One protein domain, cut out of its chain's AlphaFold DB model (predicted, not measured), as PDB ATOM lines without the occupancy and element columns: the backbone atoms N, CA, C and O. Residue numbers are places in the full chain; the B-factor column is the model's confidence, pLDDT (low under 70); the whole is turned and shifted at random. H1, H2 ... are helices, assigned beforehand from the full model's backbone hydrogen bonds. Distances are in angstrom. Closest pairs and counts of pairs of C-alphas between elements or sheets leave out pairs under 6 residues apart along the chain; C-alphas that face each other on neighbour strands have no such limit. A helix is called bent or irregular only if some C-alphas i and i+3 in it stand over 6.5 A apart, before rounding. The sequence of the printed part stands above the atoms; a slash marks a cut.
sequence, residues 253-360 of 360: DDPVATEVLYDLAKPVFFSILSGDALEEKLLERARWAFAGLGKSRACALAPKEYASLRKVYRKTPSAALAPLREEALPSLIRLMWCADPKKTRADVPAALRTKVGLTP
ATOM      1  N   ASP A 253      -7.069 -25.003  32.821       89.19
ATOM      2  CA  ASP A 253      -7.367 -25.645  31.538       89.19
ATOM      3  C   ASP A 253      -6.136 -25.728  30.603       89.19
ATOM      4  O   ASP A 253      -6.268 -26.154  29.457       89.19
ATOM      5  N   ASP A 254      -4.936 -25.379  31.089       90.88
ATOM      6  CA  ASP A 254      -3.672 -25.482  30.344       90.88
ATOM      7  C   ASP A 254      -2.791 -26.637  30.880       90.88
ATOM      8  O   ASP A 254      -2.354 -26.605  32.040       90.88
ATOM      9  N   PRO A 255      -2.492 -27.672  30.067       90.75
ATOM     10  CA  PRO A 255      -1.604 -28.753  30.483       90.75
ATOM     11  C   PRO A 255      -0.174 -28.280  30.783       90.75
ATOM     12  O   PRO A 255       0.459 -28.852  31.673       90.75
ATOM     13  N   VAL A 256       0.318 -27.235  30.107       92.25
ATOM     14  CA  VAL A 256       1.670 -26.692  30.320       92.25
ATOM     15  C   VAL A 256       1.762 -26.029  31.692       92.25
ATOM     16  O   VAL A 256       2.756 -26.196  32.397       92.25
ATOM     17  N   ALA A 257       0.702 -25.346  32.140       93.75
ATOM     18  CA  ALA A 257       0.669 -24.764  33.483       93.75
ATOM     19  C   ALA A 257       0.808 -25.858  34.551       93.75
ATOM     20  O   ALA A 257       1.556 -25.711  35.517       93.75
ATOM     21  N   THR A 258       0.151 -26.998  34.332       92.50
ATOM     22  CA  THR A 258       0.254 -28.152  35.229       92.50
ATOM     23  C   THR A 258       1.646 -28.787  35.215       92.50
ATOM     24  O   THR A 258       2.134 -29.183  36.273       92.50
ATOM     25  N   GLU A 259       2.312 -28.847  34.061       92.25
ATOM     26  CA  GLU A 259       3.708 -29.293  33.960       92.25
ATOM     27  C   GLU A 259       4.652 -28.379  34.753       92.25
ATOM     28  O   GLU A 259       5.436 -28.864  35.569       92.25
ATOM     29  N   VAL A 260       4.516 -27.055  34.612       94.31
ATOM     30  CA  VAL A 260       5.323 -26.091  35.378       94.31
ATOM     31  C   VAL A 260       5.087 -26.254  36.881       94.31
ATOM     32  O   VAL A 260       6.040 -26.309  37.658       94.31
ATOM     33  N   LEU A 261       3.831 -26.378  37.319       95.19
ATOM     34  CA  LEU A 261       3.514 -26.611  38.732       95.19
ATOM     35  C   LEU A 261       4.075 -27.954  39.233       95.19
ATOM     36  O   LEU A 261       4.543 -28.037  40.370       95.19
ATOM     37  N   TYR A 262       4.072 -28.995  38.395       94.44
ATOM     38  CA  TYR A 262       4.701 -30.275  38.716       94.44
ATOM     39  C   TYR A 262       6.212 -30.124  38.918       94.44
ATOM     40  O   TYR A 262       6.728 -30.598  39.930       94.44
ATOM     41  N   ASP A 263       6.906 -29.415  38.028       94.00
ATOM     42  CA  ASP A 263       8.345 -29.159  38.151       94.00
ATOM     43  C   ASP A 263       8.693 -28.418  39.449       94.00
ATOM     44  O   ASP A 263       9.674 -28.750  40.119       94.00
ATOM     45  N   LEU A 264       7.857 -27.457  39.854       94.62
ATOM     46  CA  LEU A 264       8.022 -26.727  41.113       94.62
ATOM     47  C   LEU A 264       7.806 -27.612  42.350       94.62
ATOM     48  O   LEU A 264       8.483 -27.418  43.362       94.62
ATOM     49  N   ALA A 265       6.890 -28.578  42.269       94.75
ATOM     50  CA  ALA A 265       6.574 -29.528  43.334       94.75
ATOM     51  C   ALA A 265       7.553 -30.717  43.413       94.75
ATOM     52  O   ALA A 265       7.724 -31.328  44.472       94.75
ATOM     53  N   LYS A 266       8.223 -31.045  42.306       93.81
ATOM     54  CA  LYS A 266       9.097 -32.217  42.151       93.81
ATOM     55  C   LYS A 266      10.168 -32.380  43.242       93.81
ATOM     56  O   LYS A 266      10.358 -33.514  43.693       93.81
ATOM     57  N   PRO A 267      10.838 -31.315  43.733       93.94
ATOM     58  CA  PRO A 267      11.822 -31.436  44.810       93.94
ATOM     59  C   PRO A 267      11.258 -32.047  46.099       93.94
ATOM     60  O   PRO A 267      11.950 -32.822  46.755       93.94
ATOM     61  N   VAL A 268       9.990 -31.779  46.434       93.62
ATOM     62  CA  VAL A 268       9.338 -32.386  47.608       93.62
ATOM     63  C   VAL A 268       9.184 -33.893  47.427       93.62
ATOM     64  O   VAL A 268       9.432 -34.662  48.352       93.62
ATOM     65  N   PHE A 269       8.838 -34.349  46.223       93.12
ATOM     66  CA  PHE A 269       8.733 -35.779  45.941       93.12
ATOM     67  C   PHE A 269      10.086 -36.490  46.047       93.12
ATOM     68  O   PHE A 269      10.150 -37.608  46.560       93.12
ATOM     69  N   PHE A 270      11.174 -35.842  45.625       92.06
ATOM     70  CA  PHE A 270      12.525 -36.371  45.817       92.06
ATOM     71  C   PHE A 270      12.954 -36.386  47.288       92.06
ATOM     72  O   PHE A 270      13.527 -37.381  47.732       92.06
ATOM     73  N   SER A 271      12.623 -35.346  48.056       92.75
ATOM     74  CA  SER A 271      12.838 -35.293  49.508       92.75
ATOM     75  C   SER A 271      12.116 -36.445  50.226       92.75
ATOM     76  O   SER A 271      12.731 -37.188  50.984       92.75
ATOM     77  N   ILE A 272      10.851 -36.716  49.888       92.12
ATOM     78  CA  ILE A 272      10.090 -37.858  50.434       92.12
ATOM     79  C   ILE A 272      10.756 -39.207  50.108       92.12
ATOM     80  O   ILE A 272      10.761 -40.119  50.938       92.12
ATOM     81  N   LEU A 273      11.298 -39.364  48.899       91.75
ATOM     82  CA  LEU A 273      11.937 -40.613  48.473       91.75
ATOM     83  C   LEU A 273      13.290 -40.859  49.148       91.75
ATOM     84  O   LEU A 273      13.547 -41.994  49.571       91.75
ATOM     85  N   SER A 274      14.124 -39.820  49.216       90.81
ATOM     86  CA  SER A 274      15.468 -39.849  49.813       90.81
ATOM     87  C   SER A 274      15.420 -39.908  51.338       90.81
ATOM     88  O   SER A 274      16.209 -40.626  51.940       90.81
ATOM     89  N   GLY A 275      14.436 -39.246  51.951       89.31
ATOM     90  CA  GLY A 275      14.367 -39.040  53.396       89.31
ATOM     91  C   GLY A 275      15.055 -37.753  53.858       89.31
ATOM     92  O   GLY A 275      15.008 -37.459  55.051       89.31
ATOM     93  N   ASP A 276      15.640 -36.987  52.935       89.88
ATOM     94  CA  ASP A 276      16.378 -35.762  53.230       89.88
ATOM     95  C   ASP A 276      15.438 -34.558  53.313       89.88
ATOM     96  O   ASP A 276      14.503 -34.425  52.520       89.88
ATOM     97  N   ALA A 277      15.685 -33.656  54.263       87.88
ATOM     98  CA  ALA A 277      14.910 -32.428  54.389       87.88
ATOM     99  C   ALA A 277      15.179 -31.479  53.209       87.88
ATOM    100  O   ALA A 277      16.317 -31.304  52.777       87.88
ATOM    101  N   LEU A 278      14.120 -30.847  52.703       90.56
ATOM    102  CA  LEU A 278      14.211 -29.836  51.653       90.56
ATOM    103  C   LEU A 278      14.467 -28.453  52.271       90.56
ATOM    104  O   LEU A 278      13.923 -28.136  53.326       90.56
ATOM    105  N   GLU A 279      15.244 -27.608  51.595       91.12
ATOM    106  CA  GLU A 279      15.424 -26.211  52.004       91.12
ATOM    107  C   GLU A 279      14.081 -25.463  52.091       91.12
ATOM    108  O   GLU A 279      13.244 -25.565  51.189       91.12
ATOM    109  N   GLU A 280      13.903 -24.635  53.127       89.75
ATOM    110  CA  GLU A 280      12.624 -23.965  53.425       89.75
ATOM    111  C   GLU A 280      12.084 -23.143  52.241       89.75
ATOM    112  O   GLU A 280      10.896 -23.182  51.932       89.75
ATOM    113  N   LYS A 281      12.962 -22.453  51.500       88.50
ATOM    114  CA  LYS A 281      12.554 -21.644  50.336       88.50
ATOM    115  C   LYS A 281      12.008 -22.495  49.183       88.50
ATOM    116  O   LYS A 281      11.152 -22.038  48.425       88.50
ATOM    117  N   LEU A 282      12.522 -23.712  49.012       89.88
ATOM    118  CA  LEU A 282      12.036 -24.654  48.000       89.88
ATOM    119  C   LEU A 282      10.737 -25.316  48.461       89.88
ATOM    120  O   LEU A 282       9.846 -25.540  47.640       89.88
ATOM    121  N   LEU A 283      10.620 -25.573  49.765       90.81
ATOM    122  CA  LEU A 283       9.405 -26.078  50.390       90.81
ATOM    123  C   LEU A 283       8.243 -25.093  50.231       90.81
ATOM    124  O   LEU A 283       7.191 -25.476  49.725       90.81
ATOM    125  N   GLU A 284       8.439 -23.821  50.583       90.50
ATOM    126  CA  GLU A 284       7.417 -22.774  50.452       90.50
ATOM    127  C   GLU A 284       6.904 -22.661  49.006       90.50
ATOM    128  O   GLU A 284       5.697 -22.661  48.754       90.50
ATOM    129  N   ARG A 285       7.821 -22.677  48.032       90.44
ATOM    130  CA  ARG A 285       7.481 -22.653  46.604       90.44
ATOM    131  C   ARG A 285       6.671 -23.878  46.170       90.44
ATOM    132  O   ARG A 285       5.719 -23.741  45.402       90.44
ATOM    133  N   ALA A 286       7.035 -25.066  46.648       92.44
ATOM    134  CA  ALA A 286       6.305 -26.294  46.346       92.44
ATOM    135  C   ALA A 286       4.895 -26.288  46.958       92.44
ATOM    136  O   ALA A 286       3.951 -26.734  46.307       92.44
ATOM    137  N   ARG A 287       4.721 -25.711  48.156       91.75
ATOM    138  CA  ARG A 287       3.399 -25.540  48.781       91.75
ATOM    139  C   ARG A 287       2.457 -24.692  47.931       91.75
ATOM    140  O   ARG A 287       1.301 -25.068  47.736       91.75
ATOM    141  N   TRP A 288       2.950 -23.597  47.349       91.56
ATOM    142  CA  TRP A 288       2.156 -22.807  46.401       91.56
ATOM    143  C   TRP A 288       1.759 -23.623  45.166       91.56
ATOM    144  O   TRP A 288       0.621 -23.531  44.704       91.56
ATOM    145  N   ALA A 289       2.662 -24.471  44.668       93.88
ATOM    146  CA  ALA A 289       2.376 -25.332  43.526       93.88
ATOM    147  C   ALA A 289       1.314 -26.402  43.839       93.88
ATOM    148  O   ALA A 289       0.429 -26.644  43.013       93.88
ATOM    149  N   PHE A 290       1.328 -27.002  45.037       92.44
ATOM    150  CA  PHE A 290       0.325 -27.996  45.447       92.44
ATOM    151  C   PHE A 290      -1.105 -27.450  45.405       92.44
ATOM    152  O   PHE A 290      -2.010 -28.139  44.918       92.44
ATOM    153  N   ALA A 291      -1.296 -26.199  45.836       85.38
ATOM    154  CA  ALA A 291      -2.593 -25.528  45.800       85.38
ATOM    155  C   ALA A 291      -3.158 -25.388  44.372       85.38
ATOM    156  O   ALA A 291      -4.377 -25.445  44.187       85.38
ATOM    157  N   GLY A 292      -2.286 -25.225  43.371       87.12
ATOM    158  CA  GLY A 292      -2.655 -25.193  41.954       87.12
ATOM    159  C   GLY A 292      -2.911 -26.574  41.367       87.12
ATOM    160  O   GLY A 292      -3.958 -26.803  40.765       87.12
ATOM    161  N   LEU A 293      -2.012 -27.527  41.626       90.50
ATOM    162  CA  LEU A 293      -2.120 -28.902  41.125       90.50
ATOM    163  C   LEU A 293      -3.428 -29.589  41.534       90.50
ATOM    164  O   LEU A 293      -3.966 -30.388  40.773       90.50
ATOM    165  N   GLY A 294      -3.968 -29.270  42.714       82.00
ATOM    166  CA  GLY A 294      -5.270 -29.787  43.150       82.00
ATOM    167  C   GLY A 294      -6.460 -29.303  42.306       82.00
ATOM    168  O   GLY A 294      -7.505 -29.951  42.307       82.00
ATOM    169  N   LYS A 295      -6.316 -28.187  41.579       84.62
ATOM    170  CA  LYS A 295      -7.382 -27.538  40.794       84.62
ATOM    171  C   LYS A 295      -7.272 -27.798  39.289       84.62
ATOM    172  O   LYS A 295      -8.277 -27.653  38.592       84.62
ATOM    173  N   SER A 296      -6.094 -28.185  38.797       85.88
ATOM    174  CA  SER A 296      -5.830 -28.456  37.379       85.88
ATOM    175  C   SER A 296      -6.820 -29.458  36.780       85.88
ATOM    176  O   SER A 296      -6.977 -30.580  37.278       85.88
ATOM    177  N   ARG A 297      -7.488 -29.067  35.691       82.75
ATOM    178  CA  ARG A 297      -8.465 -29.883  34.949       82.75
ATOM    179  C   ARG A 297      -7.847 -30.502  33.705       82.75
ATOM    180  O   ARG A 297      -8.075 -31.683  33.454       82.75
ATOM    181  N   ALA A 298      -7.050 -29.726  32.975       80.38
ATOM    182  CA  ALA A 298      -6.243 -30.212  31.867       80.38
ATOM    183  C   ALA A 298      -4.846 -30.575  32.376       80.38
ATOM    184  O   ALA A 298      -4.214 -29.812  33.101       80.38
ATOM    185  N   CYS A 299      -4.374 -31.768  32.032       76.62
ATOM    186  CA  CYS A 299      -3.104 -32.270  32.525       76.62
ATOM    187  C   CYS A 299      -2.543 -33.287  31.537       76.62
ATOM    188  O   CYS A 299      -3.215 -34.267  31.215       76.62
ATOM    189  N   ALA A 300      -1.322 -33.057  31.064       77.06
ATOM    190  CA  ALA A 300      -0.624 -33.957  30.157       77.06
ATOM    191  C   ALA A 300       0.775 -34.224  30.714       77.06
ATOM    192  O   ALA A 300       1.733 -33.538  30.382       77.06
ATOM    193  N   LEU A 301       0.888 -35.212  31.601       86.12
ATOM    194  CA  LEU A 301       2.192 -35.693  32.051       86.12
ATOM    195  C   LEU A 301       2.615 -36.880  31.201       86.12
ATOM    196  O   LEU A 301       1.803 -37.743  30.863       86.12
ATOM    197  N   ALA A 302       3.908 -36.959  30.897       87.19
ATOM    198  CA  ALA A 302       4.443 -38.101  30.178       87.19
ATOM    199  C   ALA A 302       4.183 -39.400  30.977       87.19
ATOM    200  O   ALA A 302       4.507 -39.446  32.167       87.19
ATOM    201  N   PRO A 303       3.699 -40.493  30.352       85.31
ATOM    202  CA  PRO A 303       3.389 -41.743  31.060       85.31
ATOM    203  C   PRO A 303       4.562 -42.329  31.864       85.31
ATOM    204  O   PRO A 303       4.358 -43.042  32.847       85.31
ATOM    205  N   LYS A 304       5.804 -42.003  31.479       88.69
ATOM    206  CA  LYS A 304       7.026 -42.374  32.211       88.69
ATOM    207  C   LYS A 304       7.077 -41.805  33.637       88.69
ATOM    208  O   LYS A 304       7.629 -42.453  34.524       88.69
ATOM    209  N   GLU A 305       6.469 -40.641  33.878       91.50
ATOM    210  CA  GLU A 305       6.449 -39.991  35.195       91.50
ATOM    211  C   GLU A 305       5.613 -40.786  36.206       91.50
ATOM    212  O   GLU A 305       5.898 -40.758  37.405       91.50
ATOM    213  N   TYR A 306       4.644 -41.585  35.734       93.19
ATOM    214  CA  TYR A 306       3.801 -42.416  36.592       93.19
ATOM    215  C   TYR A 306       4.620 -43.323  37.517       93.19
ATOM    216  O   TYR A 306       4.321 -43.444  38.705       93.19
ATOM    217  N   ALA A 307       5.675 -43.954  36.992       93.25
ATOM    218  CA  ALA A 307       6.501 -44.874  37.769       93.25
ATOM    219  C   ALA A 307       7.199 -44.169  38.942       93.25
ATOM    220  O   ALA A 307       7.282 -44.730  40.036       93.25
ATOM    221  N   SER A 308       7.664 -42.936  38.733       92.88
ATOM    222  CA  SER A 308       8.286 -42.110  39.770       92.88
ATOM    223  C   SER A 308       7.262 -41.674  40.816       92.88
ATOM    224  O   SER A 308       7.477 -41.891  42.008       92.88
ATOM    225  N   LEU A 309       6.106 -41.165  40.385       94.81
ATOM    226  CA  LEU A 309       5.027 -40.734  41.282       94.81
ATOM    227  C   LEU A 309       4.486 -41.895  42.131       94.81
ATOM    228  O   LEU A 309       4.287 -41.756  43.337       94.81
ATOM    229  N   ARG A 310       4.342 -43.086  41.540       95.81
ATOM    230  CA  ARG A 310       3.932 -44.305  42.250       95.81
ATOM    231  C   ARG A 310       4.916 -44.694  43.355       95.81
ATOM    232  O   ARG A 310       4.486 -45.141  44.419       95.81
ATOM    233  N   LYS A 311       6.226 -44.535  43.129       94.88
ATOM    234  CA  LYS A 311       7.244 -44.794  44.164       94.88
ATOM    235  C   LYS A 311       7.057 -43.854  45.352       94.88
ATOM    236  O   LYS A 311       7.060 -44.326  46.484       94.88
ATOM    237  N   VAL A 312       6.831 -42.566  45.095       93.88
ATOM    238  CA  VAL A 312       6.565 -41.556  46.140       93.88
ATOM    239  C   VAL A 312       5.289 -41.909  46.901       93.88
ATOM    240  O   VAL A 312       5.255 -41.861  48.127       93.88
ATOM    241  N   TYR A 313       4.247 -42.326  46.179       94.75
ATOM    242  CA  TYR A 313       2.965 -42.687  46.774       94.75
ATOM    243  C   TYR A 313       3.091 -43.854  47.759       94.75
ATOM    244  O   TYR A 313       2.517 -43.790  48.845       94.75
ATOM    245  N   ARG A 314       3.873 -44.881  47.399       94.38
ATOM    246  CA  ARG A 314       4.089 -46.101  48.197       94.38
ATOM    247  C   ARG A 314       5.153 -45.966  49.287       94.38
ATOM    248  O   ARG A 314       5.262 -46.856  50.126       94.38
ATOM    249  N   LYS A 315       5.970 -44.914  49.255       92.88
ATOM    250  CA  LYS A 315       7.041 -44.703  50.229       92.88
ATOM    251  C   LYS A 315       6.441 -44.345  51.587       92.88
ATOM    252  O   LYS A 315       5.685 -43.382  51.693       92.88
ATOM    253  N   THR A 316       6.843 -45.074  52.624       89.88
ATOM    254  CA  THR A 316       6.650 -44.653  54.014       89.88
ATOM    255  C   THR A 316       7.665 -43.545  54.319       89.88
ATOM    256  O   THR A 316       8.869 -43.825  54.274       89.88
ATOM    257  N   PRO A 317       7.229 -42.291  54.545       87.75
ATOM    258  CA  PRO A 317       8.141 -41.198  54.867       87.75
ATOM    259  C   PRO A 317       8.738 -41.394  56.268       87.75
ATOM    260  O   PRO A 317       8.160 -42.078  57.114       87.75
ATOM    261  N   SER A 318       9.884 -40.763  56.533       88.94
ATOM    262  CA  SER A 318      10.368 -40.599  57.908       88.94
ATOM    263  C   SER A 318       9.360 -39.779  58.728       88.94
ATOM    264  O   SER A 318       8.567 -39.018  58.169       88.94
ATOM    265  N   ALA A 319       9.405 -39.891  60.060       88.88
ATOM    266  CA  ALA A 319       8.506 -39.136  60.940       88.88
ATOM    267  C   ALA A 319       8.560 -37.614  60.685       88.88
ATOM    268  O   ALA A 319       7.530 -36.949  60.716       88.88
ATOM    269  N   ALA A 320       9.740 -37.081  60.345       87.69
ATOM    270  CA  ALA A 320       9.932 -35.670  60.010       87.69
ATOM    271  C   ALA A 320       9.228 -35.235  58.707       87.69
ATOM    272  O   ALA A 320       8.819 -34.085  58.587       87.69
ATOM    273  N   LEU A 321       9.064 -36.142  57.736       90.25
ATOM    274  CA  LEU A 321       8.467 -35.850  56.425       90.25
ATOM    275  C   LEU A 321       7.002 -36.299  56.312       90.25
ATOM    276  O   LEU A 321       6.362 -36.043  55.290       90.25
ATOM    277  N   ALA A 322       6.452 -36.955  57.337       90.31
ATOM    278  CA  ALA A 322       5.066 -37.418  57.340       90.31
ATOM    279  C   ALA A 322       4.041 -36.280  57.134       90.31
ATOM    280  O   ALA A 322       3.200 -36.432  56.246       90.31
ATOM    281  N   PRO A 323       4.145 -35.112  57.806       91.94
ATOM    282  CA  PRO A 323       3.210 -34.005  57.572       91.94
ATOM    283  C   PRO A 323       3.266 -33.478  56.133       91.94
ATOM    284  O   PRO A 323       2.240 -33.236  55.503       91.94
ATOM    285  N   LEU A 324       4.473 -33.368  55.570       90.19
ATOM    286  CA  LEU A 324       4.669 -32.927  54.189       90.19
ATOM    287  C   LEU A 324       4.092 -33.932  53.180       90.19
ATOM    288  O   LEU A 324       3.523 -33.555  52.156       90.19
ATOM    289  N   ARG A 325       4.212 -35.231  53.472       91.56
ATOM    290  CA  ARG A 325       3.625 -36.297  52.654       91.56
ATOM    291  C   ARG A 325       2.099 -36.239  52.648       91.56
ATOM    292  O   ARG A 325       1.512 -36.541  51.605       91.56
ATOM    293  N   GLU A 326       1.480 -35.911  53.778       91.81
ATOM    294  CA  GLU A 326       0.030 -35.721  53.893       91.81
ATOM    295  C   GLU A 326      -0.429 -34.494  53.101       91.81
ATOM    296  O   GLU A 326      -1.356 -34.606  52.297       91.81
ATOM    297  N   GLU A 327       0.277 -33.370  53.244       91.50
ATOM    298  CA  GLU A 327       0.018 -32.129  52.505       91.50
ATOM    299  C   GLU A 327       0.086 -32.345  50.981       91.50
ATOM    300  O   GLU A 327      -0.804 -31.925  50.243       91.50
ATOM    301  N   ALA A 328       1.103 -33.066  50.500       91.88
ATOM    302  CA  ALA A 328       1.319 -33.309  49.073       91.88
ATOM    303  C   ALA A 328       0.441 -34.432  48.480       91.88
ATOM    304  O   ALA A 328       0.401 -34.605  47.257       91.88
ATOM    305  N   LEU A 329      -0.243 -35.233  49.312       92.12
ATOM    306  CA  LEU A 329      -0.980 -36.424  48.870       92.12
ATOM    307  C   LEU A 329      -2.065 -36.117  47.818       92.12
ATOM    308  O   LEU A 329      -2.122 -36.860  46.832       92.12
ATOM    309  N   PRO A 330      -2.901 -35.068  47.960       92.12
ATOM    310  CA  PRO A 330      -3.923 -34.759  46.964       92.12
ATOM    311  C   PRO A 330      -3.333 -34.474  45.583       92.12
ATOM    312  O   PRO A 330      -3.763 -35.059  44.585       92.12
ATOM    313  N   SER A 331      -2.296 -33.635  45.533       92.75
ATOM    314  CA  SER A 331      -1.590 -33.290  44.299       92.75
ATOM    315  C   SER A 331      -0.890 -34.512  43.703       92.75
ATOM    316  O   SER A 331      -0.963 -34.727  42.499       92.75
ATOM    317  N   LEU A 332      -0.281 -35.367  44.531       93.50
ATOM    318  CA  LEU A 332       0.363 -36.601  44.078       93.50
ATOM    319  C   LEU A 332      -0.624 -37.557  43.391       93.50
ATOM    320  O   LEU A 332      -0.329 -38.061  42.308       93.50
ATOM    321  N   ILE A 333      -1.802 -37.783  43.984       92.69
ATOM    322  CA  ILE A 333      -2.846 -38.627  43.377       92.69
ATOM    323  C   ILE A 333      -3.318 -38.015  42.052       92.69
ATOM    324  O   ILE A 333      -3.485 -38.740  41.070       92.69
ATOM    325  N   ARG A 334      -3.503 -36.688  42.003       91.06
ATOM    326  CA  ARG A 334      -3.891 -35.975  40.778       91.06
ATOM    327  C   ARG A 334      -2.853 -36.158  39.671       91.06
ATOM    328  O   ARG A 334      -3.221 -36.547  38.570       91.06
ATOM    329  N   LEU A 335      -1.567 -35.962  39.968       92.50
ATOM    330  CA  LEU A 335      -0.467 -36.148  39.014       92.50
ATOM    331  C   LEU A 335      -0.367 -37.604  38.531       92.50
ATOM    332  O   LEU A 335      -0.170 -37.850  37.343       92.50
ATOM    333  N   MET A 336      -0.546 -38.586  39.424       93.38
ATOM    334  CA  MET A 336      -0.613 -39.998  39.027       93.38
ATOM    335  C   MET A 336      -1.759 -40.235  38.042       93.38
ATOM    336  O   MET A 336      -1.550 -40.867  37.005       93.38
ATOM    337  N   TRP A 337      -2.942 -39.684  38.335       91.38
ATOM    338  CA  TRP A 337      -4.102 -39.775  37.453       91.38
ATOM    339  C   TRP A 337      -3.836 -39.128  36.098       91.38
ATOM    340  O   TRP A 337      -4.173 -39.719  35.080       91.38
ATOM    341  N   CYS A 338      -3.190 -37.962  36.070       89.25
ATOM    342  CA  CYS A 338      -2.790 -37.312  34.827       89.25
ATOM    343  C   CYS A 338      -1.860 -38.171  33.968       89.25
ATOM    344  O   CYS A 338      -1.997 -38.197  32.750       89.25
ATOM    345  N   ALA A 339      -0.881 -38.826  34.597       90.88
ATOM    346  CA  ALA A 339       0.123 -39.607  33.886       90.88
ATOM    347  C   ALA A 339      -0.439 -40.948  33.381       90.88
ATOM    348  O   ALA A 339      -0.075 -41.398  32.296       90.88
ATOM    349  N   ASP A 340      -1.303 -41.604  34.168       92.06
ATOM    350  CA  ASP A 340      -1.970 -42.854  33.786       92.06
ATOM    351  C   ASP A 340      -3.247 -43.092  34.631       92.06
ATOM    352  O   ASP A 340      -3.178 -43.658  35.735       92.06
ATOM    353  N   PRO A 341      -4.445 -42.710  34.138       90.75
ATOM    354  CA  PRO A 341      -5.698 -42.905  34.869       90.75
ATOM    355  C   PRO A 341      -5.982 -44.381  35.174       90.75
ATOM    356  O   PRO A 341      -6.453 -44.727  36.259       90.75
ATOM    357  N   LYS A 342      -5.661 -45.279  34.231       91.62
ATOM    358  CA  LYS A 342      -5.944 -46.714  34.346       91.62
ATOM    359  C   LYS A 342      -5.123 -47.342  35.466       91.62
ATOM    360  O   LYS A 342      -5.686 -48.040  36.308       91.62
ATOM    361  N   LYS A 343      -3.815 -47.080  35.511       93.88
ATOM    362  CA  LYS A 343      -2.968 -47.582  36.603       93.88
ATOM    363  C   LYS A 343      -3.306 -46.911  37.931       93.88
ATOM    364  O   LYS A 343      -3.340 -47.583  38.957       93.88
ATOM    365  N   THR A 344      -3.648 -45.622  37.926       92.38
ATOM    366  CA  THR A 344      -4.079 -44.919  39.148       92.38
ATOM    367  C   THR A 344      -5.327 -45.539  39.765       92.38
ATOM    368  O   THR A 344      -5.368 -45.705  40.980       92.38
ATOM    369  N   ARG A 345      -6.315 -45.957  38.962       93.19
ATOM    370  CA  ARG A 345      -7.490 -46.698  39.461       93.19
ATOM    371  C   ARG A 345      -7.117 -48.000  40.173       93.19
ATOM    372  O   ARG A 345      -7.802 -48.369  41.120       93.19
ATOM    373  N   ALA A 346      -6.069 -48.682  39.712       92.50
ATOM    374  CA  ALA A 346      -5.598 -49.933  40.301       92.50
ATOM    375  C   ALA A 346      -4.781 -49.715  41.586       92.50
ATOM    376  O   ALA A 346      -4.882 -50.511  42.514       92.50
ATOM    377  N   ASP A 347      -3.978 -48.648  41.650       93.81
ATOM    378  CA  ASP A 347      -3.077 -48.383  42.780       93.81
ATOM    379  C   ASP A 347      -3.692 -47.509  43.892       93.81
ATOM    380  O   ASP A 347      -3.237 -47.574  45.037       93.81
ATOM    381  N   VAL A 348      -4.697 -46.680  43.582       93.75
ATOM    382  CA  VAL A 348      -5.294 -45.721  44.527       93.75
ATOM    383  C   VAL A 348      -6.750 -46.098  44.845       93.75
ATOM    384  O   VAL A 348      -7.602 -46.089  43.944       93.75
ATOM    385  N   PRO A 349      -7.079 -46.367  46.127       93.06
ATOM    386  CA  PRO A 349      -8.437 -46.676  46.563       93.06
ATOM    387  C   PRO A 349      -9.463 -45.632  46.114       93.06
ATOM    388  O   PRO A 349      -9.202 -44.428  46.156       93.06
ATOM    389  N   ALA A 350     -10.666 -46.089  45.754       89.94
ATOM    390  CA  ALA A 350     -11.749 -45.220  45.289       89.94
ATOM    391  C   ALA A 350     -12.053 -44.074  46.271       89.94
ATOM    392  O   ALA A 350     -12.178 -42.932  45.848       89.94
ATOM    393  N   ALA A 351     -12.060 -44.346  47.582       89.50
ATOM    394  CA  ALA A 351     -12.302 -43.330  48.608       89.50
ATOM    395  C   ALA A 351     -11.291 -42.168  48.567       89.50
ATOM    396  O   ALA A 351     -11.673 -41.014  48.750       89.50
ATOM    397  N   LEU A 352     -10.008 -42.450  48.303       89.44
ATOM    398  CA  LEU A 352      -8.978 -41.412  48.190       89.44
ATOM    399  C   LEU A 352      -9.094 -40.641  46.873       89.44
ATOM    400  O   LEU A 352      -8.896 -39.431  46.871       89.44
ATOM    401  N   ARG A 353      -9.475 -41.310  45.778       89.44
ATOM    402  CA  ARG A 353      -9.737 -40.655  44.484       89.44
ATOM    403  C   ARG A 353     -10.919 -39.684  44.569       89.44
ATOM    404  O   ARG A 353     -10.788 -38.531  44.167       89.44
ATOM    405  N   THR A 354     -12.021 -40.100  45.189       87.12
ATOM    406  CA  THR A 354     -13.197 -39.240  45.386       87.12
ATOM    407  C   THR A 354     -12.870 -38.016  46.240       87.12
ATOM    408  O   THR A 354     -13.286 -36.910  45.903       87.12
ATOM    409  N   LYS A 355     -12.068 -38.177  47.306       86.12
ATOM    410  CA  LYS A 355     -11.627 -37.055  48.160       86.12
ATOM    411  C   LYS A 355     -10.860 -35.971  47.397       86.12
ATOM    412  O   LYS A 355     -10.906 -34.818  47.802       86.12
ATOM    413  N   VAL A 356     -10.181 -36.323  46.305       84.44
ATOM    414  CA  VAL A 356      -9.411 -35.378  45.476       84.44
ATOM    415  C   VAL A 356     -10.165 -34.943  44.211       84.44
ATOM    416  O   VAL A 356      -9.561 -34.452  43.257       84.44
ATOM    417  N   GLY A 357     -11.487 -35.150  44.172       83.31
ATOM    418  CA  GLY A 357     -12.333 -34.735  43.051       83.31
ATOM    419  C   GLY A 357     -12.074 -35.511  41.757       83.31
ATOM    420  O   GLY A 357     -12.306 -34.983  40.669       83.31
ATOM    421  N   LEU A 358     -11.556 -36.739  41.852       80.44
ATOM    422  CA  LEU A 358     -11.444 -37.661  40.724       80.44
ATOM    423  C   LEU A 358     -12.654 -38.595  40.732       80.44
ATOM    424  O   LEU A 358     -12.834 -39.382  41.663       80.44
ATOM    425  N   THR A 359     -13.494 -38.499  39.705       70.00
ATOM    426  CA  THR A 359     -14.614 -39.423  39.499       70.00
ATOM    427  C   THR A 359     -14.128 -40.800  39.011       70.00
ATOM    428  O   THR A 359     -13.002 -40.906  38.515       70.00
ATOM    429  N   PRO A 360     -14.932 -41.868  39.218       52.91
ATOM    430  CA  PRO A 360     -14.542 -43.263  39.025       52.91
ATOM    431  C   PRO A 360     -13.797 -43.586  37.741       52.91
ATOM    432  O   PRO A 360     -14.204 -43.175  36.634       52.91
TER     433      PRO A 360
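AT A GLANCE: This is residues 253 to 360 of the 360 residues of an uncharacterized protein of Deltaproteobacteria bacterium HGW-Deltaproteobacteria-22 (UniProt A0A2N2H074). A rounded body of helices is built round H4, a kinked helix in the middle; H2 and H3 pack on it, and the bent H1 reaches from H2 to H3. The short H5 folds back on H4, and H6 lies farthest from the centre. The printed part has 108 residues with six named helices, H1 to H6 in order, and no named strand: all helix. It is compact, with a radius of gyration of the C-alphas of 12.9 A and spans of 34 by 27 by 25 A.

HOW THE PARTS SIT: H1, residues 255 to 274, was assigned as one helix by its hydrogen bonds but is bent, C-alphas 264 and 267 being 7.1 A apart; its arms H1a, 255 to 264, and H1b, 267 to 274, stand at 54 degrees. H1a touches H2, residues 280 to 293, opposite ways at a shallow tilt of 24 degrees, closest at the C-alphas of Leu 261 and Ala 289, 5.1 A. H1b touches H3, residues 305 to 314, closest at C-alphas 273 and 312, 5.9 A. The hub H4, residues 322 to 339, is irregular, with C-alphas 327 and 330 7.3 A apart and a kink of 49 degrees near residue 329. H3 and H4 form a hairpin, closest at C-alphas 306 and 339, 5.4 A. H2 touches H4 with residues 290 to 293 alone, closest at C-alphas 293 and 331, 5.4 A. H4 and H5, residues 341 to 347, form a hairpin, closest at C-alphas 337 and 344, 5.4 A. H6, residues 350 to 355, is close to H4 but not clearly touching, C-alphas 333 and 353 being 7.3 A apart. Every O i to N i+4 pair is within hydrogen-bond range in H1a, H1b, H3, H5 and H6; H2 has 9 of 10 and H4 12 of 14.

IN THESE COORDINATES: H1a begins at C-alpha 255, (-1.604, -28.753, 30.483). From first to last C-alpha H2 measures 19.8 A and H4 24.1 A. H6 ends at C-alpha 355, (-11.627, -37.055, 48.160).

THE WHOLE: The two C-alphas farthest apart, those of Glu 279 and Pro 360, are 36.8 A apart. The printed part has no cut, and the link from H2 to H3, 11 residues, is long. Residue 360, the chain's last, has a pLDDT under 70.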